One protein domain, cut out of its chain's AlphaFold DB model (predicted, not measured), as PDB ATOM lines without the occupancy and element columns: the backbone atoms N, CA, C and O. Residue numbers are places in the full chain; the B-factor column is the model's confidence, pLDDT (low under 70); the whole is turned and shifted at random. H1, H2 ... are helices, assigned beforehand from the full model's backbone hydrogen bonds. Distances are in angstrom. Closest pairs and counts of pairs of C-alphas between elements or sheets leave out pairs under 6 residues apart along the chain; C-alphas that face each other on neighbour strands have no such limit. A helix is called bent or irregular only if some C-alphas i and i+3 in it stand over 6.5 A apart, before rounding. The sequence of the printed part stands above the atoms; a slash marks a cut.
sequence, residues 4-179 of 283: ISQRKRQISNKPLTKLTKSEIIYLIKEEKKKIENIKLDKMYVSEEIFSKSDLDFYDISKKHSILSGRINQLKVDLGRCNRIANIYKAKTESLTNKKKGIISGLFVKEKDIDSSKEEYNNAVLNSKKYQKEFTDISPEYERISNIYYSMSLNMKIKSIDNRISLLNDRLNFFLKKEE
ATOM      1  N   ILE A   4     -40.351  -1.246  59.578       75.56
ATOM      2  CA  ILE A   4     -40.729  -0.650  58.289       75.56
ATOM      3  C   ILE A   4     -41.380  -1.694  57.368       75.56
ATOM      4  O   ILE A   4     -42.447  -1.445  56.813       75.56
ATOM      5  N   SER A   5     -40.790  -2.886  57.241       76.31
ATOM      6  CA  SER A   5     -41.310  -3.953  56.371       76.31
ATOM      7  C   SER A   5     -42.676  -4.501  56.813       76.31
ATOM      8  O   SER A   5     -43.516  -4.818  55.969       76.31
ATOM      9  N   GLN A   6     -42.938  -4.548  58.123       78.56
ATOM     10  CA  GLN A   6     -44.242  -4.941  58.667       78.56
ATOM     11  C   GLN A   6     -45.317  -3.887  58.376       78.56
ATOM     12  O   GLN A   6     -46.409  -4.230  57.922       78.56
ATOM     13  N   ARG A   7     -44.985  -2.599  58.538       81.88
ATOM     14  CA  ARG A   7     -45.899  -1.491  58.227       81.88
ATOM     15  C   ARG A   7     -46.265  -1.448  56.741       81.88
ATOM     16  O   ARG A   7     -47.433  -1.249  56.417       81.88
ATOM     17  N   LYS A   8     -45.312  -1.713  55.836       82.81
ATOM     18  CA  LYS A   8     -45.587  -1.810  54.388       82.81
ATOM     19  C   LYS A   8     -46.623  -2.893  54.066       82.81
ATOM     20  O   LYS A   8     -47.587  -2.610  53.360       82.81
ATOM     21  N   ARG A   9     -46.457  -4.101  54.623       81.88
ATOM     22  CA  ARG A   9     -47.397  -5.222  54.426       81.88
ATOM     23  C   ARG A   9     -48.786  -4.933  54.990       81.88
ATOM     24  O   ARG A   9     -49.789  -5.282  54.376       81.88
ATOM     25  N   GLN A  10     -48.856  -4.281  56.147       86.25
ATOM     26  CA  GLN A  10     -50.143  -3.891  56.721       86.25
ATOM     27  C   GLN A  10     -50.883  -2.894  55.823       86.25
ATOM     28  O   GLN A  10     -52.083  -3.044  55.625       86.25
ATOM     29  N   ILE A  11     -50.186  -1.909  55.250       87.56
ATOM     30  CA  ILE A  11     -50.805  -0.918  54.359       87.56
ATOM     31  C   ILE A  11     -51.243  -1.565  53.036       87.56
ATOM     32  O   ILE A  11     -52.347  -1.291  52.572       87.56
ATOM     33  N   SER A  12     -50.431  -2.449  52.443       85.06
ATOM     34  CA  SER A  12     -50.745  -3.074  51.148       85.06
ATOM     35  C   SER A  12     -51.987  -3.963  51.172       85.06
ATOM     36  O   SER A  12     -52.636  -4.110  50.140       85.06
ATOM     37  N   ASN A  13     -52.306  -4.539  52.334       89.88
ATOM     38  CA  ASN A  13     -53.408  -5.487  52.502       89.88
ATOM     39  C   ASN A  13     -54.717  -4.821  52.953       89.88
ATOM     40  O   ASN A  13     -55.747  -5.488  53.048       89.88
ATOM     41  N   LYS A  14     -54.704  -3.516  53.256       91.69
ATOM     42  CA  LYS A  14     -55.929  -2.793  53.607       91.69
ATOM     43  C   LYS A  14     -56.824  -2.636  52.371       91.69
ATOM     44  O   LYS A  14     -56.321  -2.313  51.293       91.69
ATOM     45  N   PRO A  15     -58.154  -2.777  52.515       93.06
ATOM     46  CA  PRO A  15     -59.073  -2.448  51.435       93.06
ATOM     47  C   PRO A  15     -58.973  -0.953  51.105       93.06
ATOM     48  O   PRO A  15     -58.831  -0.121  52.006       93.06
ATOM     49  N   LEU A  16     -59.098  -0.610  49.818       90.06
ATOM     50  CA  LEU A  16     -58.937   0.757  49.297       90.06
ATOM     51  C   LEU A  16     -59.811   1.788  50.033       90.06
ATOM     52  O   LEU A  16     -59.418   2.936  50.237       90.06
ATOM     53  N   THR A  17     -60.992   1.367  50.486       91.56
ATOM     54  CA  THR A  17     -61.936   2.211  51.226       91.56
ATOM     55  C   THR A  17     -61.436   2.618  52.613       91.56
ATOM     56  O   THR A  17     -61.809   3.694  53.082       91.56
ATOM     57  N   LYS A  18     -60.569   1.812  53.243       94.88
ATOM     58  CA  LYS A  18     -60.018   2.036  54.593       94.88
ATOM     59  C   LYS A  18     -58.649   2.724  54.597       94.88
ATOM     60  O   LYS A  18     -58.093   2.943  55.671       94.88
ATOM     61  N   LEU A  19     -58.090   3.042  53.432       95.31
ATOM     62  CA  LEU A  19     -56.818   3.754  53.345       95.31
ATOM     63  C   LEU A  19     -56.993   5.245  53.646       95.31
ATOM     64  O   LEU A  19     -57.928   5.893  53.169       95.31
ATOM     65  N   THR A  20     -56.052   5.794  54.406       95.88
ATOM     66  CA  THR A  20     -55.915   7.239  54.617       95.88
ATOM     67  C   THR A  20     -55.273   7.921  53.405       95.88
ATOM     68  O   THR A  20     -54.595   7.286  52.594       95.88
ATOM     69  N   LYS A  21     -55.431   9.249  53.292       95.31
ATOM     70  CA  LYS A  21     -54.826  10.058  52.218       95.31
ATOM     71  C   LYS A  21     -53.303   9.870  52.132       95.31
ATOM     72  O   LYS A  21     -52.765   9.685  51.044       95.31
ATOM     73  N   SER A  22     -52.610   9.881  53.272       95.44
ATOM     74  CA  SER A  22     -51.153   9.706  53.328       95.44
ATOM     75  C   SER A  22     -50.714   8.290  52.944       95.44
ATOM     76  O   SER A  22     -49.725   8.140  52.228       95.44
ATOM     77  N   GLU A  23     -51.464   7.258  53.344       96.25
ATOM     78  CA  GLU A  23     -51.214   5.873  52.922       96.25
ATOM     79  C   GLU A  23     -51.402   5.690  51.411       96.25
ATOM     80  O   GLU A  23     -50.607   4.994  50.785       96.25
ATOM     81  N   ILE A  24     -52.399   6.341  50.803       96.44
ATOM     82  CA  ILE A  24     -52.611   6.303  49.345       96.44
ATOM     83  C   ILE A  24     -51.433   6.937  48.606       96.44
ATOM     84  O   ILE A  24     -50.883   6.320  47.696       96.44
ATOM     85  N   ILE A  25     -51.002   8.134  49.019       96.38
ATOM     86  CA  ILE A  25     -49.839   8.816  48.426       96.38
ATOM     87  C   ILE A  25     -48.590   7.937  48.540       96.38
ATOM     88  O   ILE A  25     -47.821   7.815  47.587       96.38
ATOM     89  N   TYR A  26     -48.396   7.309  49.701       96.06
ATOM     90  CA  TYR A  26     -47.302   6.374  49.922       96.06
ATOM     91  C   TYR A  26     -47.363   5.175  48.962       96.06
ATOM     92  O   TYR A  26     -46.366   4.863  48.312       96.06
ATOM     93  N   LEU A  27     -48.529   4.540  48.818       96.38
ATOM     94  CA  LEU A  27     -48.714   3.412  47.904       96.38
ATOM     95  C   LEU A  27     -48.474   3.802  46.444       96.38
ATOM     96  O   LEU A  27     -47.775   3.073  45.751       96.38
ATOM     97  N   ILE A  28     -48.973   4.956  45.990       97.19
ATOM     98  CA  ILE A  28     -48.720   5.452  44.626       97.19
ATOM     99  C   ILE A  28     -47.214   5.577  44.372       97.19
ATOM    100  O   ILE A  28     -46.731   5.137  43.330       97.19
ATOM    101  N   LYS A  29     -46.455   6.139  45.323       97.12
ATOM    102  CA  LYS A  29     -44.992   6.255  45.208       97.12
ATOM    103  C   LYS A  29     -44.313   4.887  45.111       97.12
ATOM    104  O   LYS A  29     -43.433   4.707  44.276       97.12
ATOM    105  N   GLU A  30     -44.725   3.921  45.930       96.00
ATOM    106  CA  GLU A  30     -44.162   2.566  45.881       96.00
ATOM    107  C   GLU A  30     -44.508   1.843  44.571       96.00
ATOM    108  O   GLU A  30     -43.640   1.186  44.006       96.00
ATOM    109  N   GLU A  31     -45.734   1.974  44.054       96.12
ATOM    110  CA  GLU A  31     -46.111   1.387  42.759       96.12
ATOM    111  C   GLU A  31     -45.327   2.020  41.598       96.12
ATOM    112  O   GLU A  31     -44.813   1.299  40.745       96.12
ATOM    113  N   LYS A  32     -45.140   3.348  41.597       96.62
ATOM    114  CA  LYS A  32     -44.300   4.031  40.596       96.62
ATOM    115  C   LYS A  32     -42.857   3.526  40.613       96.62
ATOM    116  O   LYS A  32     -42.306   3.242  39.555       96.62
ATOM    117  N   LYS A  33     -42.287   3.313  41.802       96.69
ATOM    118  CA  LYS A  33     -40.945   2.731  41.943       96.69
ATOM    119  C   LYS A  33     -40.853   1.325  41.336       96.69
ATOM    120  O   LYS A  33     -39.834   0.970  40.755       96.69
ATOM    121  N   LYS A  34     -41.912   0.510  41.437       95.25
ATOM    122  CA  LYS A  34     -41.940  -0.805  40.769       95.25
ATOM    123  C   LYS A  34     -41.906  -0.665  39.249       95.25
ATOM    124  O   LYS A  34     -41.201  -1.432  38.607       95.25
ATOM    125  N   ILE A  35     -42.635   0.300  38.685       94.19
ATOM    126  CA  ILE A  35     -42.593   0.578  37.241       94.19
ATOM    127  C   ILE A  35     -41.189   1.011  36.819       94.19
ATOM    128  O   ILE A  35     -40.690   0.510  35.818       94.19
ATOM    129  N   GLU A  36     -40.544   1.904  37.571       94.44
ATOM    130  CA  GLU A  36     -39.164   2.332  37.299       94.44
ATOM    131  C   GLU A  36     -38.198   1.143  37.291       94.44
ATOM    132  O   GLU A  36     -37.448   0.983  36.334       94.44
ATOM    133  N   ASN A  37     -38.289   0.252  38.283       92.50
ATOM    134  CA  ASN A  37     -37.478  -0.967  38.316       92.50
ATOM    135  C   ASN A  37     -37.725  -1.862  37.088       92.50
ATOM    136  O   ASN A  37     -36.775  -2.317  36.464       92.50
ATOM    137  N   ILE A  38     -38.987  -2.071  36.693       91.75
ATOM    138  CA  ILE A  38     -39.313  -2.880  35.505       91.75
ATOM    139  C   ILE A  38     -38.804  -2.213  34.217       91.75
ATOM    140  O   ILE A  38     -38.385  -2.897  33.285       91.75
ATOM    141  N   LYS A  39     -38.840  -0.879  34.134       88.88
ATOM    142  CA  LYS A  39     -38.299  -0.140  32.986       88.88
ATOM    143  C   LYS A  39     -36.782  -0.284  32.887       88.88
ATOM    144  O   LYS A  39     -36.287  -0.447  31.778       88.88
ATOM    145  N   LEU A  40     -36.073  -0.278  34.018       87.50
ATOM    146  CA  LEU A  40     -34.639  -0.573  34.051       87.50
ATOM    147  C   LEU A  40     -34.359  -1.985  33.521       87.50
ATOM    148  O   LEU A  40     -33.505  -2.134  32.655       87.50
ATOM    149  N   ASP A  41     -35.141  -2.988  33.935       82.88
ATOM    150  CA  ASP A  41     -35.023  -4.354  33.401       82.88
ATOM    151  C   ASP A  41     -35.297  -4.412  31.886       82.88
ATOM    152  O   ASP A  41     -34.689  -5.201  31.164       82.88
ATOM    153  N   LYS A  42     -36.210  -3.567  31.385       79.81
ATOM    154  CA  LYS A  42     -36.572  -3.492  29.963       79.81
ATOM    155  C   LYS A  42     -35.495  -2.827  29.102       79.81
ATOM    156  O   LYS A  42     -35.350  -3.231  27.957       79.81
ATOM    157  N   MET A  43     -34.730  -1.861  29.624       75.50
ATOM    158  CA  MET A  43     -33.637  -1.208  28.874       75.50
ATOM    159  C   MET A  43     -32.552  -2.192  28.405       75.50
ATOM    160  O   MET A  43     -31.835  -1.898  27.455       75.50
ATOM    161  N   TYR A  44     -32.451  -3.368  29.030       63.47
ATOM    162  CA  TYR A  44     -31.545  -4.442  28.609       63.47
ATOM    163  C   TYR A  44     -32.098  -5.317  27.469       63.47
ATOM    164  O   TYR A  44     -31.410  -6.223  27.007       63.47
ATOM    165  N   VAL A  45     -33.326  -5.064  27.005       66.25
ATOM    166  CA  VAL A  45     -33.990  -5.797  25.921       66.25
ATOM    167  C   VAL A  45     -34.134  -4.848  24.731       66.25
ATOM    168  O   VAL A  45     -34.804  -3.824  24.843       66.25
ATOM    169  N   SER A  46     -33.496  -5.154  23.599       61.09
ATOM    170  CA  SER A  46     -33.427  -4.246  22.445       61.09
ATOM    171  C   SER A  46     -34.815  -3.838  21.920       61.09
ATOM    172  O   SER A  46     -35.666  -4.677  21.617       61.09
ATOM    173  N   GLU A  47     -35.049  -2.524  21.795       59.69
ATOM    174  CA  GLU A  47     -36.334  -1.947  21.356       59.69
ATOM    175  C   GLU A  47     -36.683  -2.272  19.889       59.69
ATOM    176  O   GLU A  47     -37.855  -2.254  19.510       59.69
ATOM    177  N   GLU A  48     -35.693  -2.644  19.073       58.50
ATOM    178  CA  GLU A  48     -35.843  -2.893  17.630       58.50
ATOM    179  C   GLU A  48     -36.753  -4.082  17.274       58.50
ATOM    180  O   GLU A  48     -37.229  -4.181  16.143       58.50
ATOM    181  N   ILE A  49     -37.049  -4.978  18.220       58.25
ATOM    182  CA  ILE A  49     -37.811  -6.208  17.944       58.25
ATOM    183  C   ILE A  49     -39.336  -5.945  17.901       58.25
ATOM    184  O   ILE A  49     -40.093  -6.743  17.348       58.25
ATOM    185  N   PHE A  50     -39.809  -4.814  18.437       54.88
ATOM    186  CA  PHE A  50     -41.231  -4.609  18.757       54.88
ATOM    187  C   PHE A  50     -42.109  -4.121  17.590       54.88
ATOM    188  O   PHE A  50     -43.324  -4.296  17.630       54.88
ATOM    189  N   SER A  51     -41.542  -3.508  16.548       55.00
ATOM    190  CA  SER A  51     -42.334  -2.777  15.540       55.00
ATOM    191  C   SER A  51     -42.930  -3.633  14.413       55.00
ATOM    192  O   SER A  51     -43.539  -3.078  13.502       55.00
ATOM    193  N   LYS A  52     -42.754  -4.965  14.428       56.03
ATOM    194  CA  LYS A  52     -43.003  -5.811  13.239       56.03
ATOM    195  C   LYS A  52     -43.719  -7.147  13.468       56.03
ATOM    196  O   LYS A  52     -43.766  -7.945  12.536       56.03
ATOM    197  N   SER A  53     -44.225  -7.460  14.662       61.69
ATOM    198  CA  SER A  53     -44.958  -8.723  14.860       61.69
ATOM    199  C   SER A  53     -46.464  -8.495  14.940       61.69
ATOM    200  O   SER A  53     -46.942  -7.969  15.939       61.69
ATOM    201  N   ASP A  54     -47.198  -8.992  13.947       72.00
ATOM    202  CA  ASP A  54     -48.671  -9.065  13.947       72.00
ATOM    203  C   ASP A  54     -49.227 -10.139  14.906       72.00
ATOM    204  O   ASP A  54     -50.430 -10.377  14.962       72.00
ATOM    205  N   LEU A  55     -48.351 -10.825  15.649       76.06
ATOM    206  CA  LEU A  55     -48.715 -11.907  16.560       76.06
ATOM    207  C   LEU A  55     -49.164 -11.361  17.915       76.06
ATOM    208  O   LEU A  55     -48.511 -10.491  18.499       76.06
ATOM    209  N   ASP A  56     -50.243 -11.930  18.446       88.31
ATOM    210  CA  ASP A  56     -50.708 -11.611  19.789       88.31
ATOM    211  C   ASP A  56     -49.863 -12.305  20.881       88.31
ATOM    212  O   ASP A  56     -48.960 -13.111  20.624       88.31
ATOM    213  N   PHE A  57     -50.125 -11.969  22.149       88.25
ATOM    214  CA  PHE A  57     -49.371 -12.533  23.274       88.25
ATOM    215  C   PHE A  57     -49.530 -14.052  23.399       88.25
ATOM    216  O   PHE A  57     -48.596 -14.731  23.832       88.25
ATOM    217  N   TYR A  58     -50.704 -14.582  23.055       91.44
ATOM    218  CA  TYR A  58     -50.993 -16.004  23.165       91.44
ATOM    219  C   TYR A  58     -50.155 -16.795  22.159       91.44
ATOM    220  O   TYR A  58     -49.500 -17.770  22.541       91.44
ATOM    221  N   ASP A  59     -50.082 -16.322  20.917       92.62
ATOM    222  CA  ASP A  59     -49.277 -16.933  19.863       92.62
ATOM    223  C   ASP A  59     -47.787 -16.928  20.210       92.62
ATOM    224  O   ASP A  59     -47.114 -17.962  20.129       92.62
ATOM    225  N   ILE A  60     -47.273 -15.786  20.676       92.00
ATOM    226  CA  ILE A  60     -45.881 -15.666  21.122       92.00
ATOM    227  C   ILE A  60     -45.602 -16.583  22.315       92.00
ATOM    228  O   ILE A  60     -44.584 -17.278  22.329       92.00
ATOM    229  N   SER A  61     -46.495 -16.632  23.307       93.75
ATOM    230  CA  SER A  61     -46.339 -17.487  24.488       93.75
ATOM    231  C   SER A  61     -46.330 -18.973  24.120       93.75
ATOM    232  O   SER A  61     -45.458 -19.721  24.578       93.75
ATOM    233  N   LYS A  62     -47.238 -19.399  23.234       96.00
ATOM    234  CA  LYS A  62     -47.302 -20.773  22.723       96.00
ATOM    235  C   LYS A  62     -46.031 -21.132  21.960       96.00
ATOM    236  O   LYS A  62     -45.425 -22.171  22.230       96.00
ATOM    237  N   LYS A  63     -45.588 -20.258  21.052       94.44
ATOM    238  CA  LYS A  63     -44.362 -20.459  20.272       94.44
ATOM    239  C   LYS A  63     -43.124 -20.514  21.167       94.44
ATOM    240  O   LYS A  63     -42.308 -21.422  21.013       94.44
ATOM    241  N   HIS A  64     -43.025 -19.624  22.154       95.62
ATOM    242  CA  HIS A  64     -41.965 -19.645  23.161       95.62
ATOM    243  C   HIS A  64     -41.932 -20.977  23.920       95.62
ATOM    244  O   HIS A  64     -40.871 -21.584  24.050       95.62
ATOM    245  N   SER A  65     -43.090 -21.470  24.371       96.50
ATOM    246  CA  SER A  65     -43.194 -22.745  25.087       96.50
ATOM    247  C   SER A  65     -42.713 -23.930  24.244       96.50
ATOM    248  O   SER A  65     -41.976 -24.779  24.747       96.50
ATOM    249  N   ILE A  66     -43.104 -23.989  22.966       96.81
ATOM    250  CA  ILE A  66     -42.704 -25.065  22.045       96.81
ATOM    251  C   ILE A  66     -41.187 -25.038  21.816       96.81
ATOM    252  O   ILE A  66     -40.518 -26.056  21.998       96.81
ATOM    253  N   LEU A  67     -40.638 -23.872  21.462       95.62
ATOM    254  CA  LEU A  67     -39.210 -23.715  21.175       95.62
ATOM    255  C   LEU A  67     -38.348 -23.980  22.418       95.62
ATOM    256  O   LEU A  67     -37.353 -24.700  22.332       95.62
ATOM    257  N   SER A  68     -38.763 -23.477  23.585       96.25
ATOM    258  CA  SER A  68     -38.092 -23.741  24.864       96.25
ATOM    259  C   SER A  68     -38.068 -25.238  25.186       96.25
ATOM    260  O   SER A  68     -37.017 -25.792  25.521       96.25
ATOM    261  N   GLY A  69     -39.207 -25.921  25.012       96.81
ATOM    262  CA  GLY A  69     -39.310 -27.370  25.184       96.81
ATOM    263  C   GLY A  69     -38.366 -28.132  24.254       96.81
ATOM    264  O   GLY A  69     -37.626 -29.007  24.709       96.81
ATOM    265  N   ARG A  70     -38.320 -27.756  22.967       97.38
ATOM    266  CA  ARG A  70     -37.435 -28.400  21.990       97.38
ATOM    267  C   ARG A  70     -35.958 -28.188  22.314       97.38
ATOM    268  O   ARG A  70     -35.196 -29.152  22.288       97.38
ATOM    269  N   ILE A  71     -35.558 -26.970  22.681       95.38
ATOM    270  CA  ILE A  71     -34.180 -26.659  23.087       95.38
ATOM    271  C   ILE A  71     -33.759 -27.465  24.314       95.38
ATOM    272  O   ILE A  71     -32.654 -28.010  24.343       95.38
ATOM    273  N   ASN A  72     -34.626 -27.570  25.322       96.12
ATOM    274  CA  ASN A  72     -34.330 -28.358  26.515       96.12
ATOM    275  C   ASN A  72     -34.168 -29.844  26.178       96.12
ATOM    276  O   ASN A  72     -33.226 -30.475  26.658       96.12
ATOM    277  N   GLN A  73     -35.017 -30.381  25.299       97.19
ATOM    278  CA  GLN A  73     -34.897 -31.758  24.824       97.19
ATOM    279  C   GLN A  73     -33.574 -31.991  24.076       97.19
ATOM    280  O   GLN A  73     -32.845 -32.926  24.402       97.19
ATOM    281  N   LEU A  74     -33.202 -31.099  23.151       95.50
ATOM    282  CA  LEU A  74     -31.932 -31.184  22.417       95.50
ATOM    283  C   LEU A  74     -30.716 -31.155  23.355       95.50
ATOM    284  O   LEU A  74     -29.776 -31.925  23.164       95.50
ATOM    285  N   LYS A  75     -30.739 -30.324  24.409       95.25
ATOM    286  CA  LYS A  75     -29.681 -30.301  25.437       95.25
ATOM    287  C   LYS A  75     -29.559 -31.642  26.167       95.25
ATOM    288  O   LYS A  75     -28.444 -32.108  26.407       95.25
ATOM    289  N   VAL A  76     -30.686 -32.267  26.517       96.88
ATOM    290  CA  VAL A  76     -30.707 -33.587  27.169       96.88
ATOM    291  C   VAL A  76     -30.143 -34.662  26.244       96.88
ATOM    292  O   VAL A  76     -29.304 -35.457  26.680       96.88
ATOM    293  N   ASP A  77     -30.563 -34.670  24.981       96.06
ATOM    294  CA  ASP A  77     -30.139 -35.662  23.992       96.06
ATOM    295  C   ASP A  77     -28.644 -35.531  23.663       96.06
ATOM    296  O   ASP A  77     -27.918 -36.527  23.702       96.06
ATOM    297  N   LEU A  78     -28.138 -34.305  23.489       95.50
ATOM    298  CA  LEU A  78     -26.700 -34.034  23.374       95.50
ATOM    299  C   LEU A  78     -25.927 -34.529  24.605       95.50
ATOM    300  O   LEU A  78     -24.888 -35.179  24.479       95.50
ATOM    301  N   GLY A  79     -26.453 -34.284  25.807       95.06
ATOM    302  CA  GLY A  79     -25.870 -34.791  27.049       95.06
ATOM    303  C   GLY A  79     -25.805 -36.323  27.103       95.06
ATOM    304  O   GLY A  79     -24.823 -36.876  27.600       95.06
ATOM    305  N   ARG A  80     -26.818 -37.025  26.574       96.31
ATOM    306  CA  ARG A  80     -26.824 -38.496  26.457       96.31
ATOM    307  C   ARG A  80     -25.758 -38.982  25.476       96.31
ATOM    308  O   ARG A  80     -24.968 -39.845  25.853       96.31
ATOM    309  N   CYS A  81     -25.685 -38.395  24.280       93.81
ATOM    310  CA  CYS A  81     -24.665 -38.737  23.285       93.81
ATOM    311  C   CYS A  81     -23.244 -38.553  23.839       93.81
ATOM    312  O   CYS A  81     -22.408 -39.445  23.700       93.81
ATOM    313  N   ASN A  82     -22.989 -37.445  24.545       92.75
ATOM    314  CA  ASN A  82     -21.693 -37.174  25.171       92.75
ATOM    315  C   ASN A  82     -21.323 -38.212  26.239       92.75
ATOM    316  O   ASN A  82     -20.167 -38.630  26.319       92.75
ATOM    317  N   ARG A  83     -22.290 -38.672  27.045       95.62
ATOM    318  CA  ARG A  83     -22.047 -39.736  28.032       95.62
ATOM    319  C   ARG A  83     -21.654 -41.054  27.370       95.62
ATOM    320  O   ARG A  83     -20.658 -41.639  27.781       95.62
ATOM    321  N   ILE A  84     -22.385 -41.483  26.338       93.75
ATOM    322  CA  ILE A  84     -22.064 -42.708  25.582       93.75
ATOM    323  C   ILE A  84     -20.657 -42.598  24.980       93.75
ATOM    324  O   ILE A  84     -19.837 -43.503  25.141       93.75
ATOM    325  N   ALA A  85     -20.337 -41.452  24.370       90.75
ATOM    326  CA  ALA A  85     -19.020 -41.199  23.794       90.75
ATOM    327  C   ALA A  85     -17.886 -41.301  24.828       90.75
ATOM    328  O   ALA A  85     -16.850 -41.908  24.553       90.75
ATOM    329  N   ASN A  86     -18.086 -40.750  26.026       92.00
ATOM    330  CA  ASN A  86     -17.099 -40.800  27.104       92.00
ATOM    331  C   ASN A  86     -16.920 -42.213  27.674       92.00
ATOM    332  O   ASN A  86     -15.786 -42.621  27.922       92.00
ATOM    333  N   ILE A  87     -18.008 -42.975  27.838       92.50
ATOM    334  CA  ILE A  87     -17.951 -44.375  28.291       92.50
ATOM    335  C   ILE A  87     -17.137 -45.216  27.305       92.50
ATOM    336  O   ILE A  87     -16.246 -45.961  27.719       92.50
ATOM    337  N   TYR A  88     -17.398 -45.068  26.002       91.56
ATOM    338  CA  TYR A  88     -16.650 -45.783  24.972       91.56
ATOM    339  C   TYR A  88     -15.155 -45.428  25.009       91.56
ATOM    340  O   TYR A  88     -14.321 -46.332  25.068       91.56
ATOM    341  N   LYS A  89     -14.808 -44.132  25.064       89.25
ATOM    342  CA  LYS A  89     -13.411 -43.671  25.173       89.25
ATOM    343  C   LYS A  89     -12.700 -44.283  26.384       89.25
ATOM    344  O   LYS A  89     -11.661 -44.917  26.212       89.25
ATOM    345  N   ALA A  90     -13.309 -44.209  27.567       88.25
ATOM    346  CA  ALA A  90     -12.754 -44.790  28.790       88.25
ATOM    347  C   ALA A  90     -12.546 -46.314  28.678       88.25
ATOM    348  O   ALA A  90     -11.508 -46.838  29.093       88.25
ATOM    349  N   LYS A  91     -13.496 -47.040  28.067       87.44
ATOM    350  CA  LYS A  91     -13.371 -48.486  27.813       87.44
ATOM    351  C   LYS A  91     -12.196 -48.784  26.874       87.44
ATOM    352  O   LYS A  91     -11.415 -49.693  27.151       87.44
ATOM    353  N   THR A  92     -12.030 -48.002  25.804       84.88
ATOM    354  CA  THR A  92     -10.912 -48.173  24.860       84.88
ATOM    355  C   THR A  92      -9.551 -47.839  25.475       84.88
ATOM    356  O   THR A  92      -8.597 -48.579  25.248       84.88
ATOM    357  N   GLU A  93      -9.458 -46.801  26.308       85.19
ATOM    358  CA  GLU A  93      -8.233 -46.423  27.029       85.19
ATOM    359  C   GLU A  93      -7.834 -47.465  28.084       85.19
ATOM    360  O   GLU A  93      -6.664 -47.818  28.226       85.19
ATOM    361  N   SER A  94      -8.812 -48.027  28.799       82.19
ATOM    362  CA  SER A  94      -8.565 -49.128  29.736       82.19
ATOM    363  C   SER A  94      -7.992 -50.359  29.021       82.19
ATOM    364  O   SER A  94      -7.057 -50.990  29.513       82.19
ATOM    365  N   LEU A  95      -8.509 -50.681  27.831       78.50
ATOM    366  CA  LEU A  95      -8.025 -51.797  27.017       78.50
ATOM    367  C   LEU A  95      -6.623 -51.551  26.448       78.50
ATOM    368  O   LEU A  95      -5.803 -52.469  26.455       78.50
ATOM    369  N   THR A  96      -6.314 -50.341  25.975       75.00
ATOM    370  CA  THR A  96      -4.965 -50.017  25.477       75.00
ATOM    371  C   THR A  96      -3.929 -50.055  26.597       75.00
ATOM    372  O   THR A  96      -2.844 -50.601  26.393       75.00
ATOM    373  N   ASN A  97      -4.272 -49.580  27.796       73.88
ATOM    374  CA  ASN A  97      -3.403 -49.672  28.971       73.88
ATOM    375  C   ASN A  97      -3.208 -51.127  29.437       73.88
ATOM    376  O   ASN A  97      -2.081 -51.517  29.738       73.88
ATOM    377  N   LYS A  98      -4.255 -51.966  29.400       67.62
ATOM    378  CA  LYS A  98      -4.142 -53.417  29.656       67.62
ATOM    379  C   LYS A  98      -3.316 -54.162  28.604       67.62
ATOM    380  O   LYS A  98      -2.661 -55.128  28.953       67.62
ATOM    381  N   LYS A  99      -3.312 -53.741  27.334       63.25
ATOM    382  CA  LYS A  99      -2.440 -54.338  26.302       63.25
ATOM    383  C   LYS A  99      -0.962 -53.966  26.480       63.25
ATOM    384  O   LYS A  99      -0.102 -54.718  26.041       63.25
ATOM    385  N   LYS A 100      -0.667 -52.822  27.111       63.50
ATOM    386  CA  LYS A 100       0.704 -52.368  27.410       63.50
ATOM    387  C   LYS A 100       1.292 -53.002  28.680       63.50
ATOM    388  O   LYS A 100       2.507 -53.124  28.772       63.50
ATOM    389  N   GLY A 101       0.456 -53.406  29.640       58.59
ATOM    390  CA  GLY A 101       0.865 -54.169  30.822       58.59
ATOM    391  C   GLY A 101       0.582 -55.659  30.637       58.59
ATOM    392  O   GLY A 101      -0.571 -56.059  30.576       58.59
ATOM    393  N   ILE A 102       1.615 -56.491  30.551       54.22
ATOM    394  CA  ILE A 102       1.505 -57.953  30.419       54.22
ATOM    395  C   ILE A 102       0.748 -58.532  31.634       54.22
ATOM    396  O   ILE A 102       1.355 -58.796  32.666       54.22
ATOM    397  N   ILE A 103      -0.575 -58.724  31.544       50.28
ATOM    398  CA  ILE A 103      -1.358 -59.543  32.487       50.28
ATOM    399  C   ILE A 103      -2.322 -60.432  31.691       50.28
ATOM    400  O   ILE A 103      -3.368 -60.012  31.195       50.28
ATOM    401  N   SER A 104      -1.932 -61.696  31.586       50.47
ATOM    402  CA  SER A 104      -2.547 -62.793  30.844       50.47
ATOM    403  C   SER A 104      -3.664 -63.494  31.632       50.47
ATOM    404  O   SER A 104      -3.501 -64.645  32.031       50.47
ATOM    405  N   GLY A 105      -4.799 -62.832  31.887       52.81
ATOM    406  CA  GLY A 105      -5.864 -63.495  32.667       52.81
ATOM    407  C   GLY A 105      -7.317 -63.066  32.475       52.81
ATOM    408  O   GLY A 105      -8.202 -63.817  32.866       52.81
ATOM    409  N   LEU A 106      -7.614 -61.913  31.866       50.72
ATOM    410  CA  LEU A 106      -9.003 -61.493  31.632       50.72
ATOM    411  C   LEU A 106      -9.275 -61.276  30.143       50.72
ATOM    412  O   LEU A 106      -9.041 -60.194  29.603       50.72
ATOM    413  N   PHE A 107      -9.815 -62.311  29.496       55.81
ATOM    414  CA  PHE A 107     -10.403 -62.224  28.162       55.81
ATOM    415  C   PHE A 107     -11.661 -61.346  28.213       55.81
ATOM    416  O   PHE A 107     -12.753 -61.815  28.529       55.81
ATOM    417  N   VAL A 108     -11.527 -60.058  27.893       57.59
ATOM    418  CA  VAL A 108     -12.684 -59.276  27.438       57.59
ATOM    419  C   VAL A 108     -13.072 -59.849  26.076       57.59
ATOM    420  O   VAL A 108     -12.250 -59.855  25.162       57.59
ATOM    421  N   LYS A 109     -14.291 -60.382  25.952       59.25
ATOM    422  CA  LYS A 109     -14.768 -60.994  24.705       59.25
ATOM    423  C   LYS A 109     -14.841 -59.912  23.622       59.25
ATOM    424  O   LYS A 109     -15.507 -58.901  23.814       59.25
ATOM    425  N   GLU A 110     -14.191 -60.125  22.478       59.12
ATOM    426  CA  GLU A 110     -14.158 -59.176  21.345       59.12
ATOM    427  C   GLU A 110     -15.561 -58.728  20.893       59.12
ATOM    428  O   GLU A 110     -15.762 -57.564  20.550       59.12
ATOM    429  N   LYS A 111     -16.568 -59.601  21.033       61.56
ATOM    430  CA  LYS A 111     -17.982 -59.300  20.747       61.56
ATOM    431  C   LYS A 111     -18.568 -58.145  21.578       61.56
ATOM    432  O   LYS A 111     -19.449 -57.443  21.092       61.56
ATOM    433  N   ASP A 112     -18.075 -57.910  22.796       61.59
ATOM    434  CA  ASP A 112     -18.544 -56.814  23.662       61.59
ATOM    435  C   ASP A 112     -17.950 -55.450  23.267       61.59
ATOM    436  O   ASP A 112     -18.349 -54.413  23.806       61.59
ATOM    437  N   ILE A 113     -16.949 -55.433  22.382       67.56
ATOM    438  CA  ILE A 113     -16.301 -54.215  21.878       67.56
ATOM    439  C   ILE A 113     -17.015 -53.731  20.614       67.56
ATOM    440  O   ILE A 113     -17.261 -52.531  20.486       67.56
ATOM    441  N   ASP A 114     -17.411 -54.648  19.729       73.75
ATOM    442  CA  ASP A 114     -18.094 -54.308  18.477       73.75
ATOM    443  C   ASP A 114     -19.479 -53.691  18.711       73.75
ATOM    444  O   ASP A 114     -19.789 -52.648  18.131       73.75
ATOM    445  N   SER A 115     -20.268 -54.238  19.644       75.44
ATOM    446  CA  SER A 115     -21.567 -53.658  20.027       75.44
ATOM    447  C   SER A 115     -21.423 -52.253  20.627       75.44
ATOM    448  O   SER A 115     -22.173 -51.338  20.290       75.44
ATOM    449  N   SER A 116     -20.392 -52.041  21.454       82.12
ATOM    450  CA  SER A 116     -20.083 -50.723  22.029       82.12
ATOM    451  C   SER A 116     -19.622 -49.713  20.966       82.12
ATOM    452  O   SER A 116     -19.836 -48.511  21.122       82.12
ATOM    453  N   LYS A 117     -18.981 -50.177  19.884       89.50
ATOM    454  CA  LYS A 117     -18.505 -49.331  18.779       89.50
ATOM    455  C   LYS A 117     -19.650 -48.860  17.885       89.50
ATOM    456  O   LYS A 117     -19.646 -47.708  17.454       89.50
ATOM    457  N   GLU A 118     -20.633 -49.719  17.624       91.00
ATOM    458  CA  GLU A 118     -21.847 -49.334  16.902       91.00
ATOM    459  C   GLU A 118     -22.652 -48.285  17.683       91.00
ATOM    460  O   GLU A 118     -22.994 -47.233  17.139       91.00
ATOM    461  N   GLU A 119     -22.867 -48.511  18.985       91.31
ATOM    462  CA  GLU A 119     -23.546 -47.558  19.871       91.31
ATOM    463  C   GLU A 119     -22.816 -46.204  19.922       91.31
ATOM    464  O   GLU A 119     -23.444 -45.145  19.822       91.31
ATOM    465  N   TYR A 120     -21.479 -46.222  19.983       93.38
ATOM    466  CA  TYR A 120     -20.644 -45.025  19.884       93.38
ATOM    467  C   TYR A 120     -20.840 -44.275  18.559       93.38
ATOM    468  O   TYR A 120     -21.069 -43.064  18.564       93.38
ATOM    469  N   ASN A 121     -20.773 -44.972  17.423       93.75
ATOM    470  CA  ASN A 121     -20.926 -44.350  16.106       93.75
ATOM    471  C   ASN A 121     -22.314 -43.716  15.940       93.75
ATOM    472  O   ASN A 121     -22.423 -42.577  15.476       93.75
ATOM    473  N   ASN A 122     -23.360 -44.414  16.392       94.88
ATOM    474  CA  ASN A 122     -24.725 -43.896  16.413       94.88
ATOM    475  C   ASN A 122     -24.840 -42.659  17.314       94.88
ATOM    476  O   ASN A 122     -25.443 -41.660  16.917       94.88
ATOM    477  N   ALA A 123     -24.215 -42.672  18.494       93.44
ATOM    478  CA  ALA A 123     -24.182 -41.516  19.385       93.44
ATOM    479  C   ALA A 123     -23.469 -40.308  18.751       93.44
ATOM    480  O   ALA A 123     -23.964 -39.187  18.866       93.44
ATOM    481  N   VAL A 124     -22.355 -40.515  18.041       94.88
ATOM    482  CA  VAL A 124     -21.635 -39.444  17.325       94.88
ATOM    483  C   VAL A 124     -22.483 -38.863  16.192       94.88
ATOM    484  O   VAL A 124     -22.570 -37.639  16.057       94.88
ATOM    485  N   LEU A 125     -23.128 -39.713  15.389       96.44
ATOM    486  CA  LEU A 125     -24.002 -39.274  14.298       96.44
ATOM    487  C   LEU A 125     -25.195 -38.466  14.830       96.44
ATOM    488  O   LEU A 125     -25.464 -37.362  14.351       96.44
ATOM    489  N   ASN A 126     -25.860 -38.980  15.866       95.00
ATOM    490  CA  ASN A 126     -26.978 -38.305  16.517       95.00
ATOM    491  C   ASN A 126     -26.549 -36.984  17.160       95.00
ATOM    492  O   ASN A 126     -27.241 -35.983  16.997       95.00
ATOM    493  N   SER A 127     -25.376 -36.929  17.799       95.19
ATOM    494  CA  SER A 127     -24.839 -35.684  18.359       95.19
ATOM    495  C   SER A 127     -24.692 -34.597  17.295       95.19
ATOM    496  O   SER A 127     -25.093 -33.461  17.530       95.19
ATOM    497  N   LYS A 128     -24.159 -34.932  16.110       96.62
ATOM    498  CA  LYS A 128     -24.037 -33.973  14.997       96.62
ATOM    499  C   LYS A 128     -25.406 -33.490  14.520       96.62
ATOM    500  O   LYS A 128     -25.590 -32.296  14.297       96.62
ATOM    501  N   LYS A 129     -26.374 -34.408  14.401       97.38
ATOM    502  CA  LYS A 129     -27.757 -34.083  14.027       97.38
ATOM    503  C   LYS A 129     -28.396 -33.117  15.030       97.38
ATOM    504  O   LYS A 129     -28.911 -32.083  14.618       97.38
ATOM    505  N   TYR A 130     -28.329 -33.421  16.326       96.12
ATOM    506  CA  TYR A 130     -28.902 -32.573  17.374       96.12
ATOM    507  C   TYR A 130     -28.196 -31.224  17.487       96.12
ATOM    508  O   TYR A 130     -28.849 -30.218  17.742       96.12
ATOM    509  N   GLN A 131     -26.879 -31.183  17.272       95.44
ATOM    510  CA  GLN A 131     -26.126 -29.934  17.287       95.44
ATOM    511  C   GLN A 131     -26.541 -29.015  16.136       95.44
ATOM    512  O   GLN A 131     -26.753 -27.830  16.372       95.44
ATOM    513  N   LYS A 132     -26.716 -29.564  14.927       96.81
ATOM    514  CA  LYS A 132     -27.232 -28.809  13.780       96.81
ATOM    515  C   LYS A 132     -28.640 -28.274  14.052       96.81
ATOM    516  O   LYS A 132     -28.910 -27.098  13.867       96.81
ATOM    517  N   GLU A 133     -29.528 -29.126  14.551       96.12
ATOM    518  CA  GLU A 133     -30.891 -28.696  14.861       96.12
ATOM    519  C   GLU A 133     -30.920 -27.607  15.949       96.12
ATOM    520  O   GLU A 133     -31.678 -26.645  15.857       96.12
ATOM    521  N   PHE A 134     -30.053 -27.716  16.959       95.06
ATOM    522  CA  PHE A 134     -29.902 -26.686  17.981       95.06
ATOM    523  C   PHE A 134     -29.445 -25.354  17.376       95.06
ATOM    524  O   PHE A 134     -30.020 -24.316  17.700       95.06
ATOM    525  N   THR A 135     -28.440 -25.371  16.494       95.81
ATOM    526  CA  THR A 135     -27.944 -24.153  15.835       95.81
ATOM    527  C   THR A 135     -28.995 -23.520  14.932       95.81
ATOM    528  O   THR A 135     -29.080 -22.297  14.890       95.81
ATOM    529  N   ASP A 136     -29.828 -24.331  14.276       95.69
ATOM    530  CA  ASP A 136     -30.881 -23.852  13.378       95.69
ATOM    531  C   ASP A 136     -32.033 -23.186  14.159       95.69
ATOM    532  O   ASP A 136     -32.563 -22.157  13.743       95.69
ATOM    533  N   ILE A 137     -32.402 -23.736  15.325       95.50
ATOM    534  CA  ILE A 137     -33.538 -23.254  16.132       95.50
ATOM    535  C   ILE A 137     -33.153 -22.101  17.076       95.50
ATOM    536  O   ILE A 137     -33.992 -21.255  17.399       95.50
ATOM    537  N   SER A 138     -31.901 -22.051  17.545       93.31
ATOM    538  CA  SER A 138     -31.465 -21.094  18.575       93.31
ATOM    539  C   SER A 138     -31.773 -19.621  18.243       93.31
ATOM    540  O   SER A 138     -32.283 -18.938  19.133       93.31
ATOM    541  N   PRO A 139     -31.550 -19.114  17.010       94.00
ATOM    542  CA  PRO A 139     -31.837 -17.715  16.678       94.00
ATOM    543  C   PRO A 139     -33.328 -17.367  16.766       94.00
ATOM    544  O   PRO A 139     -33.705 -16.303  17.262       94.00
ATOM    545  N   GLU A 140     -34.201 -18.270  16.307       92.44
ATOM    546  CA  GLU A 140     -35.647 -18.057  16.384       92.44
ATOM    547  C   GLU A 140     -36.133 -18.099  17.834       92.44
ATOM    548  O   GLU A 140     -36.943 -17.262  18.239       92.44
ATOM    549  N   TYR A 141     -35.614 -19.033  18.637       93.69
ATOM    550  CA  TYR A 141     -35.919 -19.082  20.063       93.69
ATOM    551  C   TYR A 141     -35.504 -17.804  20.784       93.69
ATOM    552  O   TYR A 141     -36.305 -17.261  21.538       93.69
ATOM    553  N   GLU A 142     -34.291 -17.304  20.544       92.69
ATOM    554  CA  GLU A 142     -33.804 -16.072  21.166       92.69
ATOM    555  C   GLU A 142     -34.705 -14.883  20.812       92.69
ATOM    556  O   GLU A 142     -35.176 -14.165  21.699       92.69
ATOM    557  N   ARG A 143     -35.058 -14.745  19.526       90.44
ATOM    558  CA  ARG A 143     -36.005 -13.726  19.063       90.44
ATOM    559  C   ARG A 143     -37.354 -13.836  19.777       90.44
ATOM    560  O   ARG A 143     -37.840 -12.845  20.318       90.44
ATOM    561  N   ILE A 144     -37.967 -15.020  19.787       90.56
ATOM    562  CA  ILE A 144     -39.283 -15.241  20.405       90.56
ATOM    563  C   ILE A 144     -39.230 -15.058  21.927       90.56
ATOM    564  O   ILE A 144     -40.156 -14.493  22.501       90.56
ATOM    565  N   SER A 145     -38.146 -15.475  22.578       91.81
ATOM    566  CA  SER A 145     -37.910 -15.286  24.012       91.81
ATOM    567  C   SER A 145     -37.853 -13.807  24.387       91.81
ATOM    568  O   SER A 145     -38.514 -13.391  25.339       91.81
ATOM    569  N   ASN A 146     -37.151 -12.988  23.602       89.62
ATOM    570  CA  ASN A 146     -37.076 -11.543  23.831       89.62
ATOM    571  C   ASN A 146     -38.443 -10.857  23.655       89.62
ATOM    572  O   ASN A 146     -38.832 -10.015  24.474       89.62
ATOM    573  N   ILE A 147     -39.220 -11.253  22.638       89.69
ATOM    574  CA  ILE A 147     -40.594 -10.758  22.444       89.69
ATOM    575  C   ILE A 147     -41.480 -11.181  23.621       89.69
ATOM    576  O   ILE A 147     -42.129 -10.345  24.246       89.69
ATOM    577  N   TYR A 148     -41.470 -12.462  23.986       91.75
ATOM    578  CA  TYR A 148     -42.266 -12.982  25.096       91.75
ATOM    579  C   TYR A 148     -41.965 -12.250  26.411       91.75
ATOM    580  O   TYR A 148     -42.880 -11.809  27.114       91.75
ATOM    581  N   TYR A 149     -40.681 -12.074  26.732       90.62
ATOM    582  CA  TYR A 149     -40.251 -11.397  27.948       90.62
ATOM    583  C   TYR A 149     -40.695  -9.929  27.968       90.62
ATOM    584  O   TYR A 149     -41.304  -9.479  28.940       90.62
ATOM    585  N   SER A 150     -40.476  -9.195  26.877       87.81
ATOM    586  CA  SER A 150     -40.878  -7.788  26.776       87.81
ATOM    587  C   SER A 150     -42.399  -7.594  26.853       87.81
ATOM    588  O   SER A 150     -42.865  -6.704  27.572       87.81
ATOM    589  N   MET A 151     -43.195  -8.453  26.205       90.38
ATOM    590  CA  MET A 151     -44.657  -8.436  26.336       90.38
ATOM    591  C   MET A 151     -45.100  -8.726  27.775       90.38
ATOM    592  O   MET A 151     -45.954  -8.016  28.310       90.38
ATOM    593  N   SER A 152     -44.481  -9.709  28.435       91.69
ATOM    594  CA  SER A 152     -44.746 -10.035  29.842       91.69
ATOM    595  C   SER A 152     -44.456  -8.849  30.772       91.69
ATOM    596  O   SER A 152     -45.268  -8.527  31.646       91.69
ATOM    597  N   LEU A 153     -43.346  -8.131  30.558       90.56
ATOM    598  CA  LEU A 153     -43.041  -6.904  31.302       90.56
ATOM    599  C   LEU A 153     -44.084  -5.808  31.051       90.56
ATOM    600  O   LEU A 153     -44.557  -5.194  32.008       90.56
ATOM    601  N   ASN A 154     -44.500  -5.592  29.802       88.88
ATOM    602  CA  ASN A 154     -45.535  -4.606  29.476       88.88
ATOM    603  C   ASN A 154     -46.876  -4.937  30.153       88.88
ATOM    604  O   ASN A 154     -47.538  -4.040  30.675       88.88
ATOM    605  N   MET A 155     -47.268  -6.215  30.211       92.00
ATOM    606  CA  MET A 155     -48.469  -6.641  30.941       92.00
ATOM    607  C   MET A 155     -48.362  -6.347  32.443       92.00
ATOM    608  O   MET A 155     -49.327  -5.874  33.049       92.00
ATOM    609  N   LYS A 156     -47.187  -6.575  33.049       94.00
ATOM    610  CA  LYS A 156     -46.931  -6.219  34.454       94.00
ATOM    611  C   LYS A 156     -47.040  -4.712  34.682       94.00
ATOM    612  O   LYS A 156     -47.715  -4.309  35.626       94.00
ATOM    613  N   ILE A 157     -46.436  -3.895  33.814       93.50
ATOM    614  CA  ILE A 157     -46.540  -2.427  33.873       93.50
ATOM    615  C   ILE A 157     -48.010  -2.009  33.808       93.50
ATOM    616  O   ILE A 157     -48.477  -1.325  34.713       93.50
ATOM    617  N   LYS A 158     -48.765  -2.507  32.820       94.81
ATOM    618  CA  LYS A 158     -50.191  -2.193  32.647       94.81
ATOM    619  C   LYS A 158     -51.020  -2.535  33.890       94.81
ATOM    620  O   LYS A 158     -51.897  -1.772  34.285       94.81
ATOM    621  N   SER A 159     -50.736  -3.667  34.533       95.94
ATOM    622  CA  SER A 159     -51.390  -4.057  35.789       95.94
ATOM    623  C   SER A 159     -51.090  -3.078  36.934       95.94
ATOM    624  O   SER A 159     -51.996  -2.679  37.673       95.94
ATOM    625  N   ILE A 160     -49.835  -2.636  37.061       95.50
ATOM    626  CA  ILE A 160     -49.433  -1.651  38.074       95.50
ATOM    627  C   ILE A 160     -50.049  -0.277  37.773       95.50
ATOM    628  O   ILE A 160     -50.564   0.364  38.689       95.50
ATOM    629  N   ASP A 161     -50.078   0.147  36.509       96.56
ATOM    630  CA  ASP A 161     -50.710   1.399  36.079       96.56
ATOM    631  C   ASP A 161     -52.205   1.424  36.413       96.56
ATOM    632  O   ASP A 161     -52.689   2.400  36.991       96.56
ATOM    633  N   ASN A 162     -52.928   0.328  36.162       96.19
ATOM    634  CA  ASN A 162     -54.334   0.203  36.561       96.19
ATOM    635  C   ASN A 162     -54.508   0.403  38.076       96.19
ATOM    636  O   ASN A 162     -55.411   1.114  38.525       96.19
ATOM    637  N   ARG A 163     -53.618  -0.183  38.885       95.81
ATOM    638  CA  ARG A 163     -53.635  -0.013  40.344       95.81
ATOM    639  C   ARG A 163     -53.324   1.427  40.762       95.81
ATOM    640  O   ARG A 163     -53.968   1.933  41.680       95.81
ATOM    641  N   ILE A 164     -52.379   2.096  40.100       97.12
ATOM    642  CA  ILE A 164     -52.085   3.521  40.319       97.12
ATOM    643  C   ILE A 164     -53.307   4.374  39.974       97.12
ATOM    644  O   ILE A 164     -53.650   5.262  40.753       97.12
ATOM    645  N   SER A 165     -53.989   4.087  38.864       97.62
ATOM    646  CA  SER A 165     -55.206   4.800  38.467       97.62
ATOM    647  C   SER A 165     -56.282   4.717  39.552       97.62
ATOM    648  O   SER A 165     -56.771   5.749  40.005       97.62
ATOM    649  N   LEU A 166     -56.563   3.517  40.072       96.12
ATOM    650  CA  LEU A 166     -57.531   3.333  41.163       96.12
ATOM    651  C   LEU A 166     -57.145   4.098  42.442       96.12
ATOM    652  O   LEU A 166     -58.000   4.647  43.143       96.12
ATOM    653  N   LEU A 167     -55.850   4.137  42.770       97.19
ATOM    654  CA  LEU A 167     -55.346   4.908  43.908       97.19
ATOM    655  C   LEU A 167     -55.502   6.420  43.683       97.19
ATOM    656  O   LEU A 167     -55.875   7.131  44.619       97.19
ATOM    657  N   ASN A 168     -55.262   6.908  42.465       96.94
ATOM    658  CA  ASN A 168     -55.453   8.313  42.100       96.94
ATOM    659  C   ASN A 168     -56.925   8.727  42.188       96.94
ATOM    660  O   ASN A 168     -57.220   9.774  42.760       96.94
ATOM    661  N   ASP A 169     -57.854   7.894  41.720       96.88
ATOM    662  CA  ASP A 169     -59.292   8.160  41.847       96.88
ATOM    663  C   ASP A 169     -59.699   8.307  43.316       96.88
ATOM    664  O   ASP A 169     -60.416   9.238  43.706       96.88
ATOM    665  N   ARG A 170     -59.166   7.429  44.174       96.12
ATOM    666  CA  ARG A 170     -59.391   7.509  45.618       96.12
ATOM    667  C   ARG A 170     -58.759   8.755  46.236       96.12
ATOM    668  O   ARG A 170     -59.364   9.356  47.122       96.12
ATOM    669  N   LEU A 171     -57.571   9.158  45.791       97.06
ATOM    670  CA  LEU A 171     -56.923  10.389  46.243       97.06
ATOM    671  C   LEU A 171     -57.744  11.627  45.850       97.06
ATOM    672  O   LEU A 171     -58.002  12.482  46.697       97.06
ATOM    673  N   ASN A 172     -58.233  11.676  44.610       95.25
ATOM    674  CA  ASN A 172     -59.087  12.748  44.098       95.25
ATOM    675  C   ASN A 172     -60.391  12.878  44.895       95.25
ATOM    676  O   ASN A 172     -60.852  13.988  45.156       95.25
ATOM    677  N   PHE A 173     -60.961  11.760  45.352       94.62
ATOM    678  CA  PHE A 173     -62.104  11.781  46.264       94.62
ATOM    679  C   PHE A 173     -61.799  12.526  47.577       94.62
ATOM    680  O   PHE A 173     -62.618  13.328  48.032       94.62
ATOM    681  N   PHE A 174     -60.624  12.304  48.183       93.50
ATOM    682  CA  PHE A 174     -60.220  13.033  49.392       93.50
ATOM    683  C   PHE A 174     -60.037  14.530  49.129       93.50
ATOM    684  O   PHE A 174     -60.514  15.336  49.925       93.50
ATOM    685  N   LEU A 175     -59.406  14.895  48.011       91.75
ATOM    686  CA  LEU A 175     -59.186  16.296  47.635       91.75
ATOM    687  C   LEU A 175     -60.514  17.045  47.448       91.75
ATOM    688  O   LEU A 175     -60.736  18.068  48.090       91.75
ATOM    689  N   LYS A 176     -61.463  16.469  46.699       93.88
ATOM    690  CA  LYS A 176     -62.809  17.050  46.520       93.88
ATOM    691  C   LYS A 176     -63.562  17.215  47.844       93.88
ATOM    692  O   LYS A 176     -64.309  18.176  48.038       93.88
ATOM    693  N   LYS A 177     -63.388  16.274  48.778       93.81
ATOM    694  CA  LYS A 177     -63.995  16.367  50.113       93.81
ATOM    695  C   LYS A 177     -63.405  17.531  50.914       93.81
ATOM    696  O   LYS A 177     -64.162  18.255  51.559       93.81
ATOM    697  N   GLU A 178     -62.088  17.715  50.874       92.31
ATOM    698  CA  GLU A 178     -61.404  18.838  51.527       92.31
ATOM    699  C   GLU A 178     -61.846  20.185  50.937       92.31
ATOM    700  O   GLU A 178     -62.234  21.077  51.690       92.31
ATOM    701  N   GLU A 179     -61.899  20.302  49.608       90.81
ATOM    702  CA  GLU A 179     -62.398  21.494  48.906       90.81
ATOM    703  C   GLU A 179     -63.824  21.859  49.332       90.81
ATOM    704  O   GLU A 179     -64.117  23.018  49.641       90.81
TER     705      GLU A 179
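AT A GLANCE: This is residues 4 to 179 of the 283 residues of the protein "HNH endonuclease" of Acetobacter malorum (UniProt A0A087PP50). A long, slender rod of helices is built along one bent helix, H5: H4 folds back on its arm H5a as a long helical hairpin, and H2 packs on the other arm, H5b. Short H3 packs on H5b, H1 is near H2, and residues 99 to 105 stick out at the hairpin's turn. The printed part has 176 residues with five named helices, H1 to H5 in order, and no named strand; the class is all helix. It is extended, with a radius of gyration of the C-alphas of 30.2 A and spans of 104 by 43 by 23 A.

IN THESE COORDINATES: H1, residues 4 to 12, begins at C-alpha 4 (-40.729, -0.650, 58.289). H2, residues 21 to 43, is 33.5 A long. H3, residues 47 to 52, is irregular: C-alphas 49 and 52 are 7.0 A apart. H4, residues 57 to 100, is 64.1 A long. H5, residues 111 to 179, was assigned as one helix by its hydrogen bonds but is bent, with C-alphas 136 and 139 7.0 A apart. Its arms are H5a, residues 111 to 136, 38.4 A, and H5b, residues 139 to 179, 59.2 A, ending at C-alpha 179 (-62.398, 21.494, 48.906).

HOW THE PARTS SIT: H5a and H5b stand at a steep tilt of 49 degrees. H2 touches H5b at a shallow tilt of 18 degrees, opposite ways; their closest C-alphas, Ile 28 and Ile 164, are 5.8 A apart. H4 and H5a, a hairpin, touch at a shallow tilt of 31 degrees, closest at the C-alphas of Cys 81 and Ala 123, 4.8 A. Every O i to N i+4 pair is within hydrogen-bond range in H1, H2, H4 and H5b, but 20 of 22 in H5a and 0 of 2 in H3, where 1 of 3 O i to N i+3 pairs is.

THE WHOLE: The C-alphas of Ser 104 and Glu 179 are farthest apart, 104.9 A. The printed part has no cut and no long link. pLDDT is under 70 at residues 44 to 53 and 98 to 113.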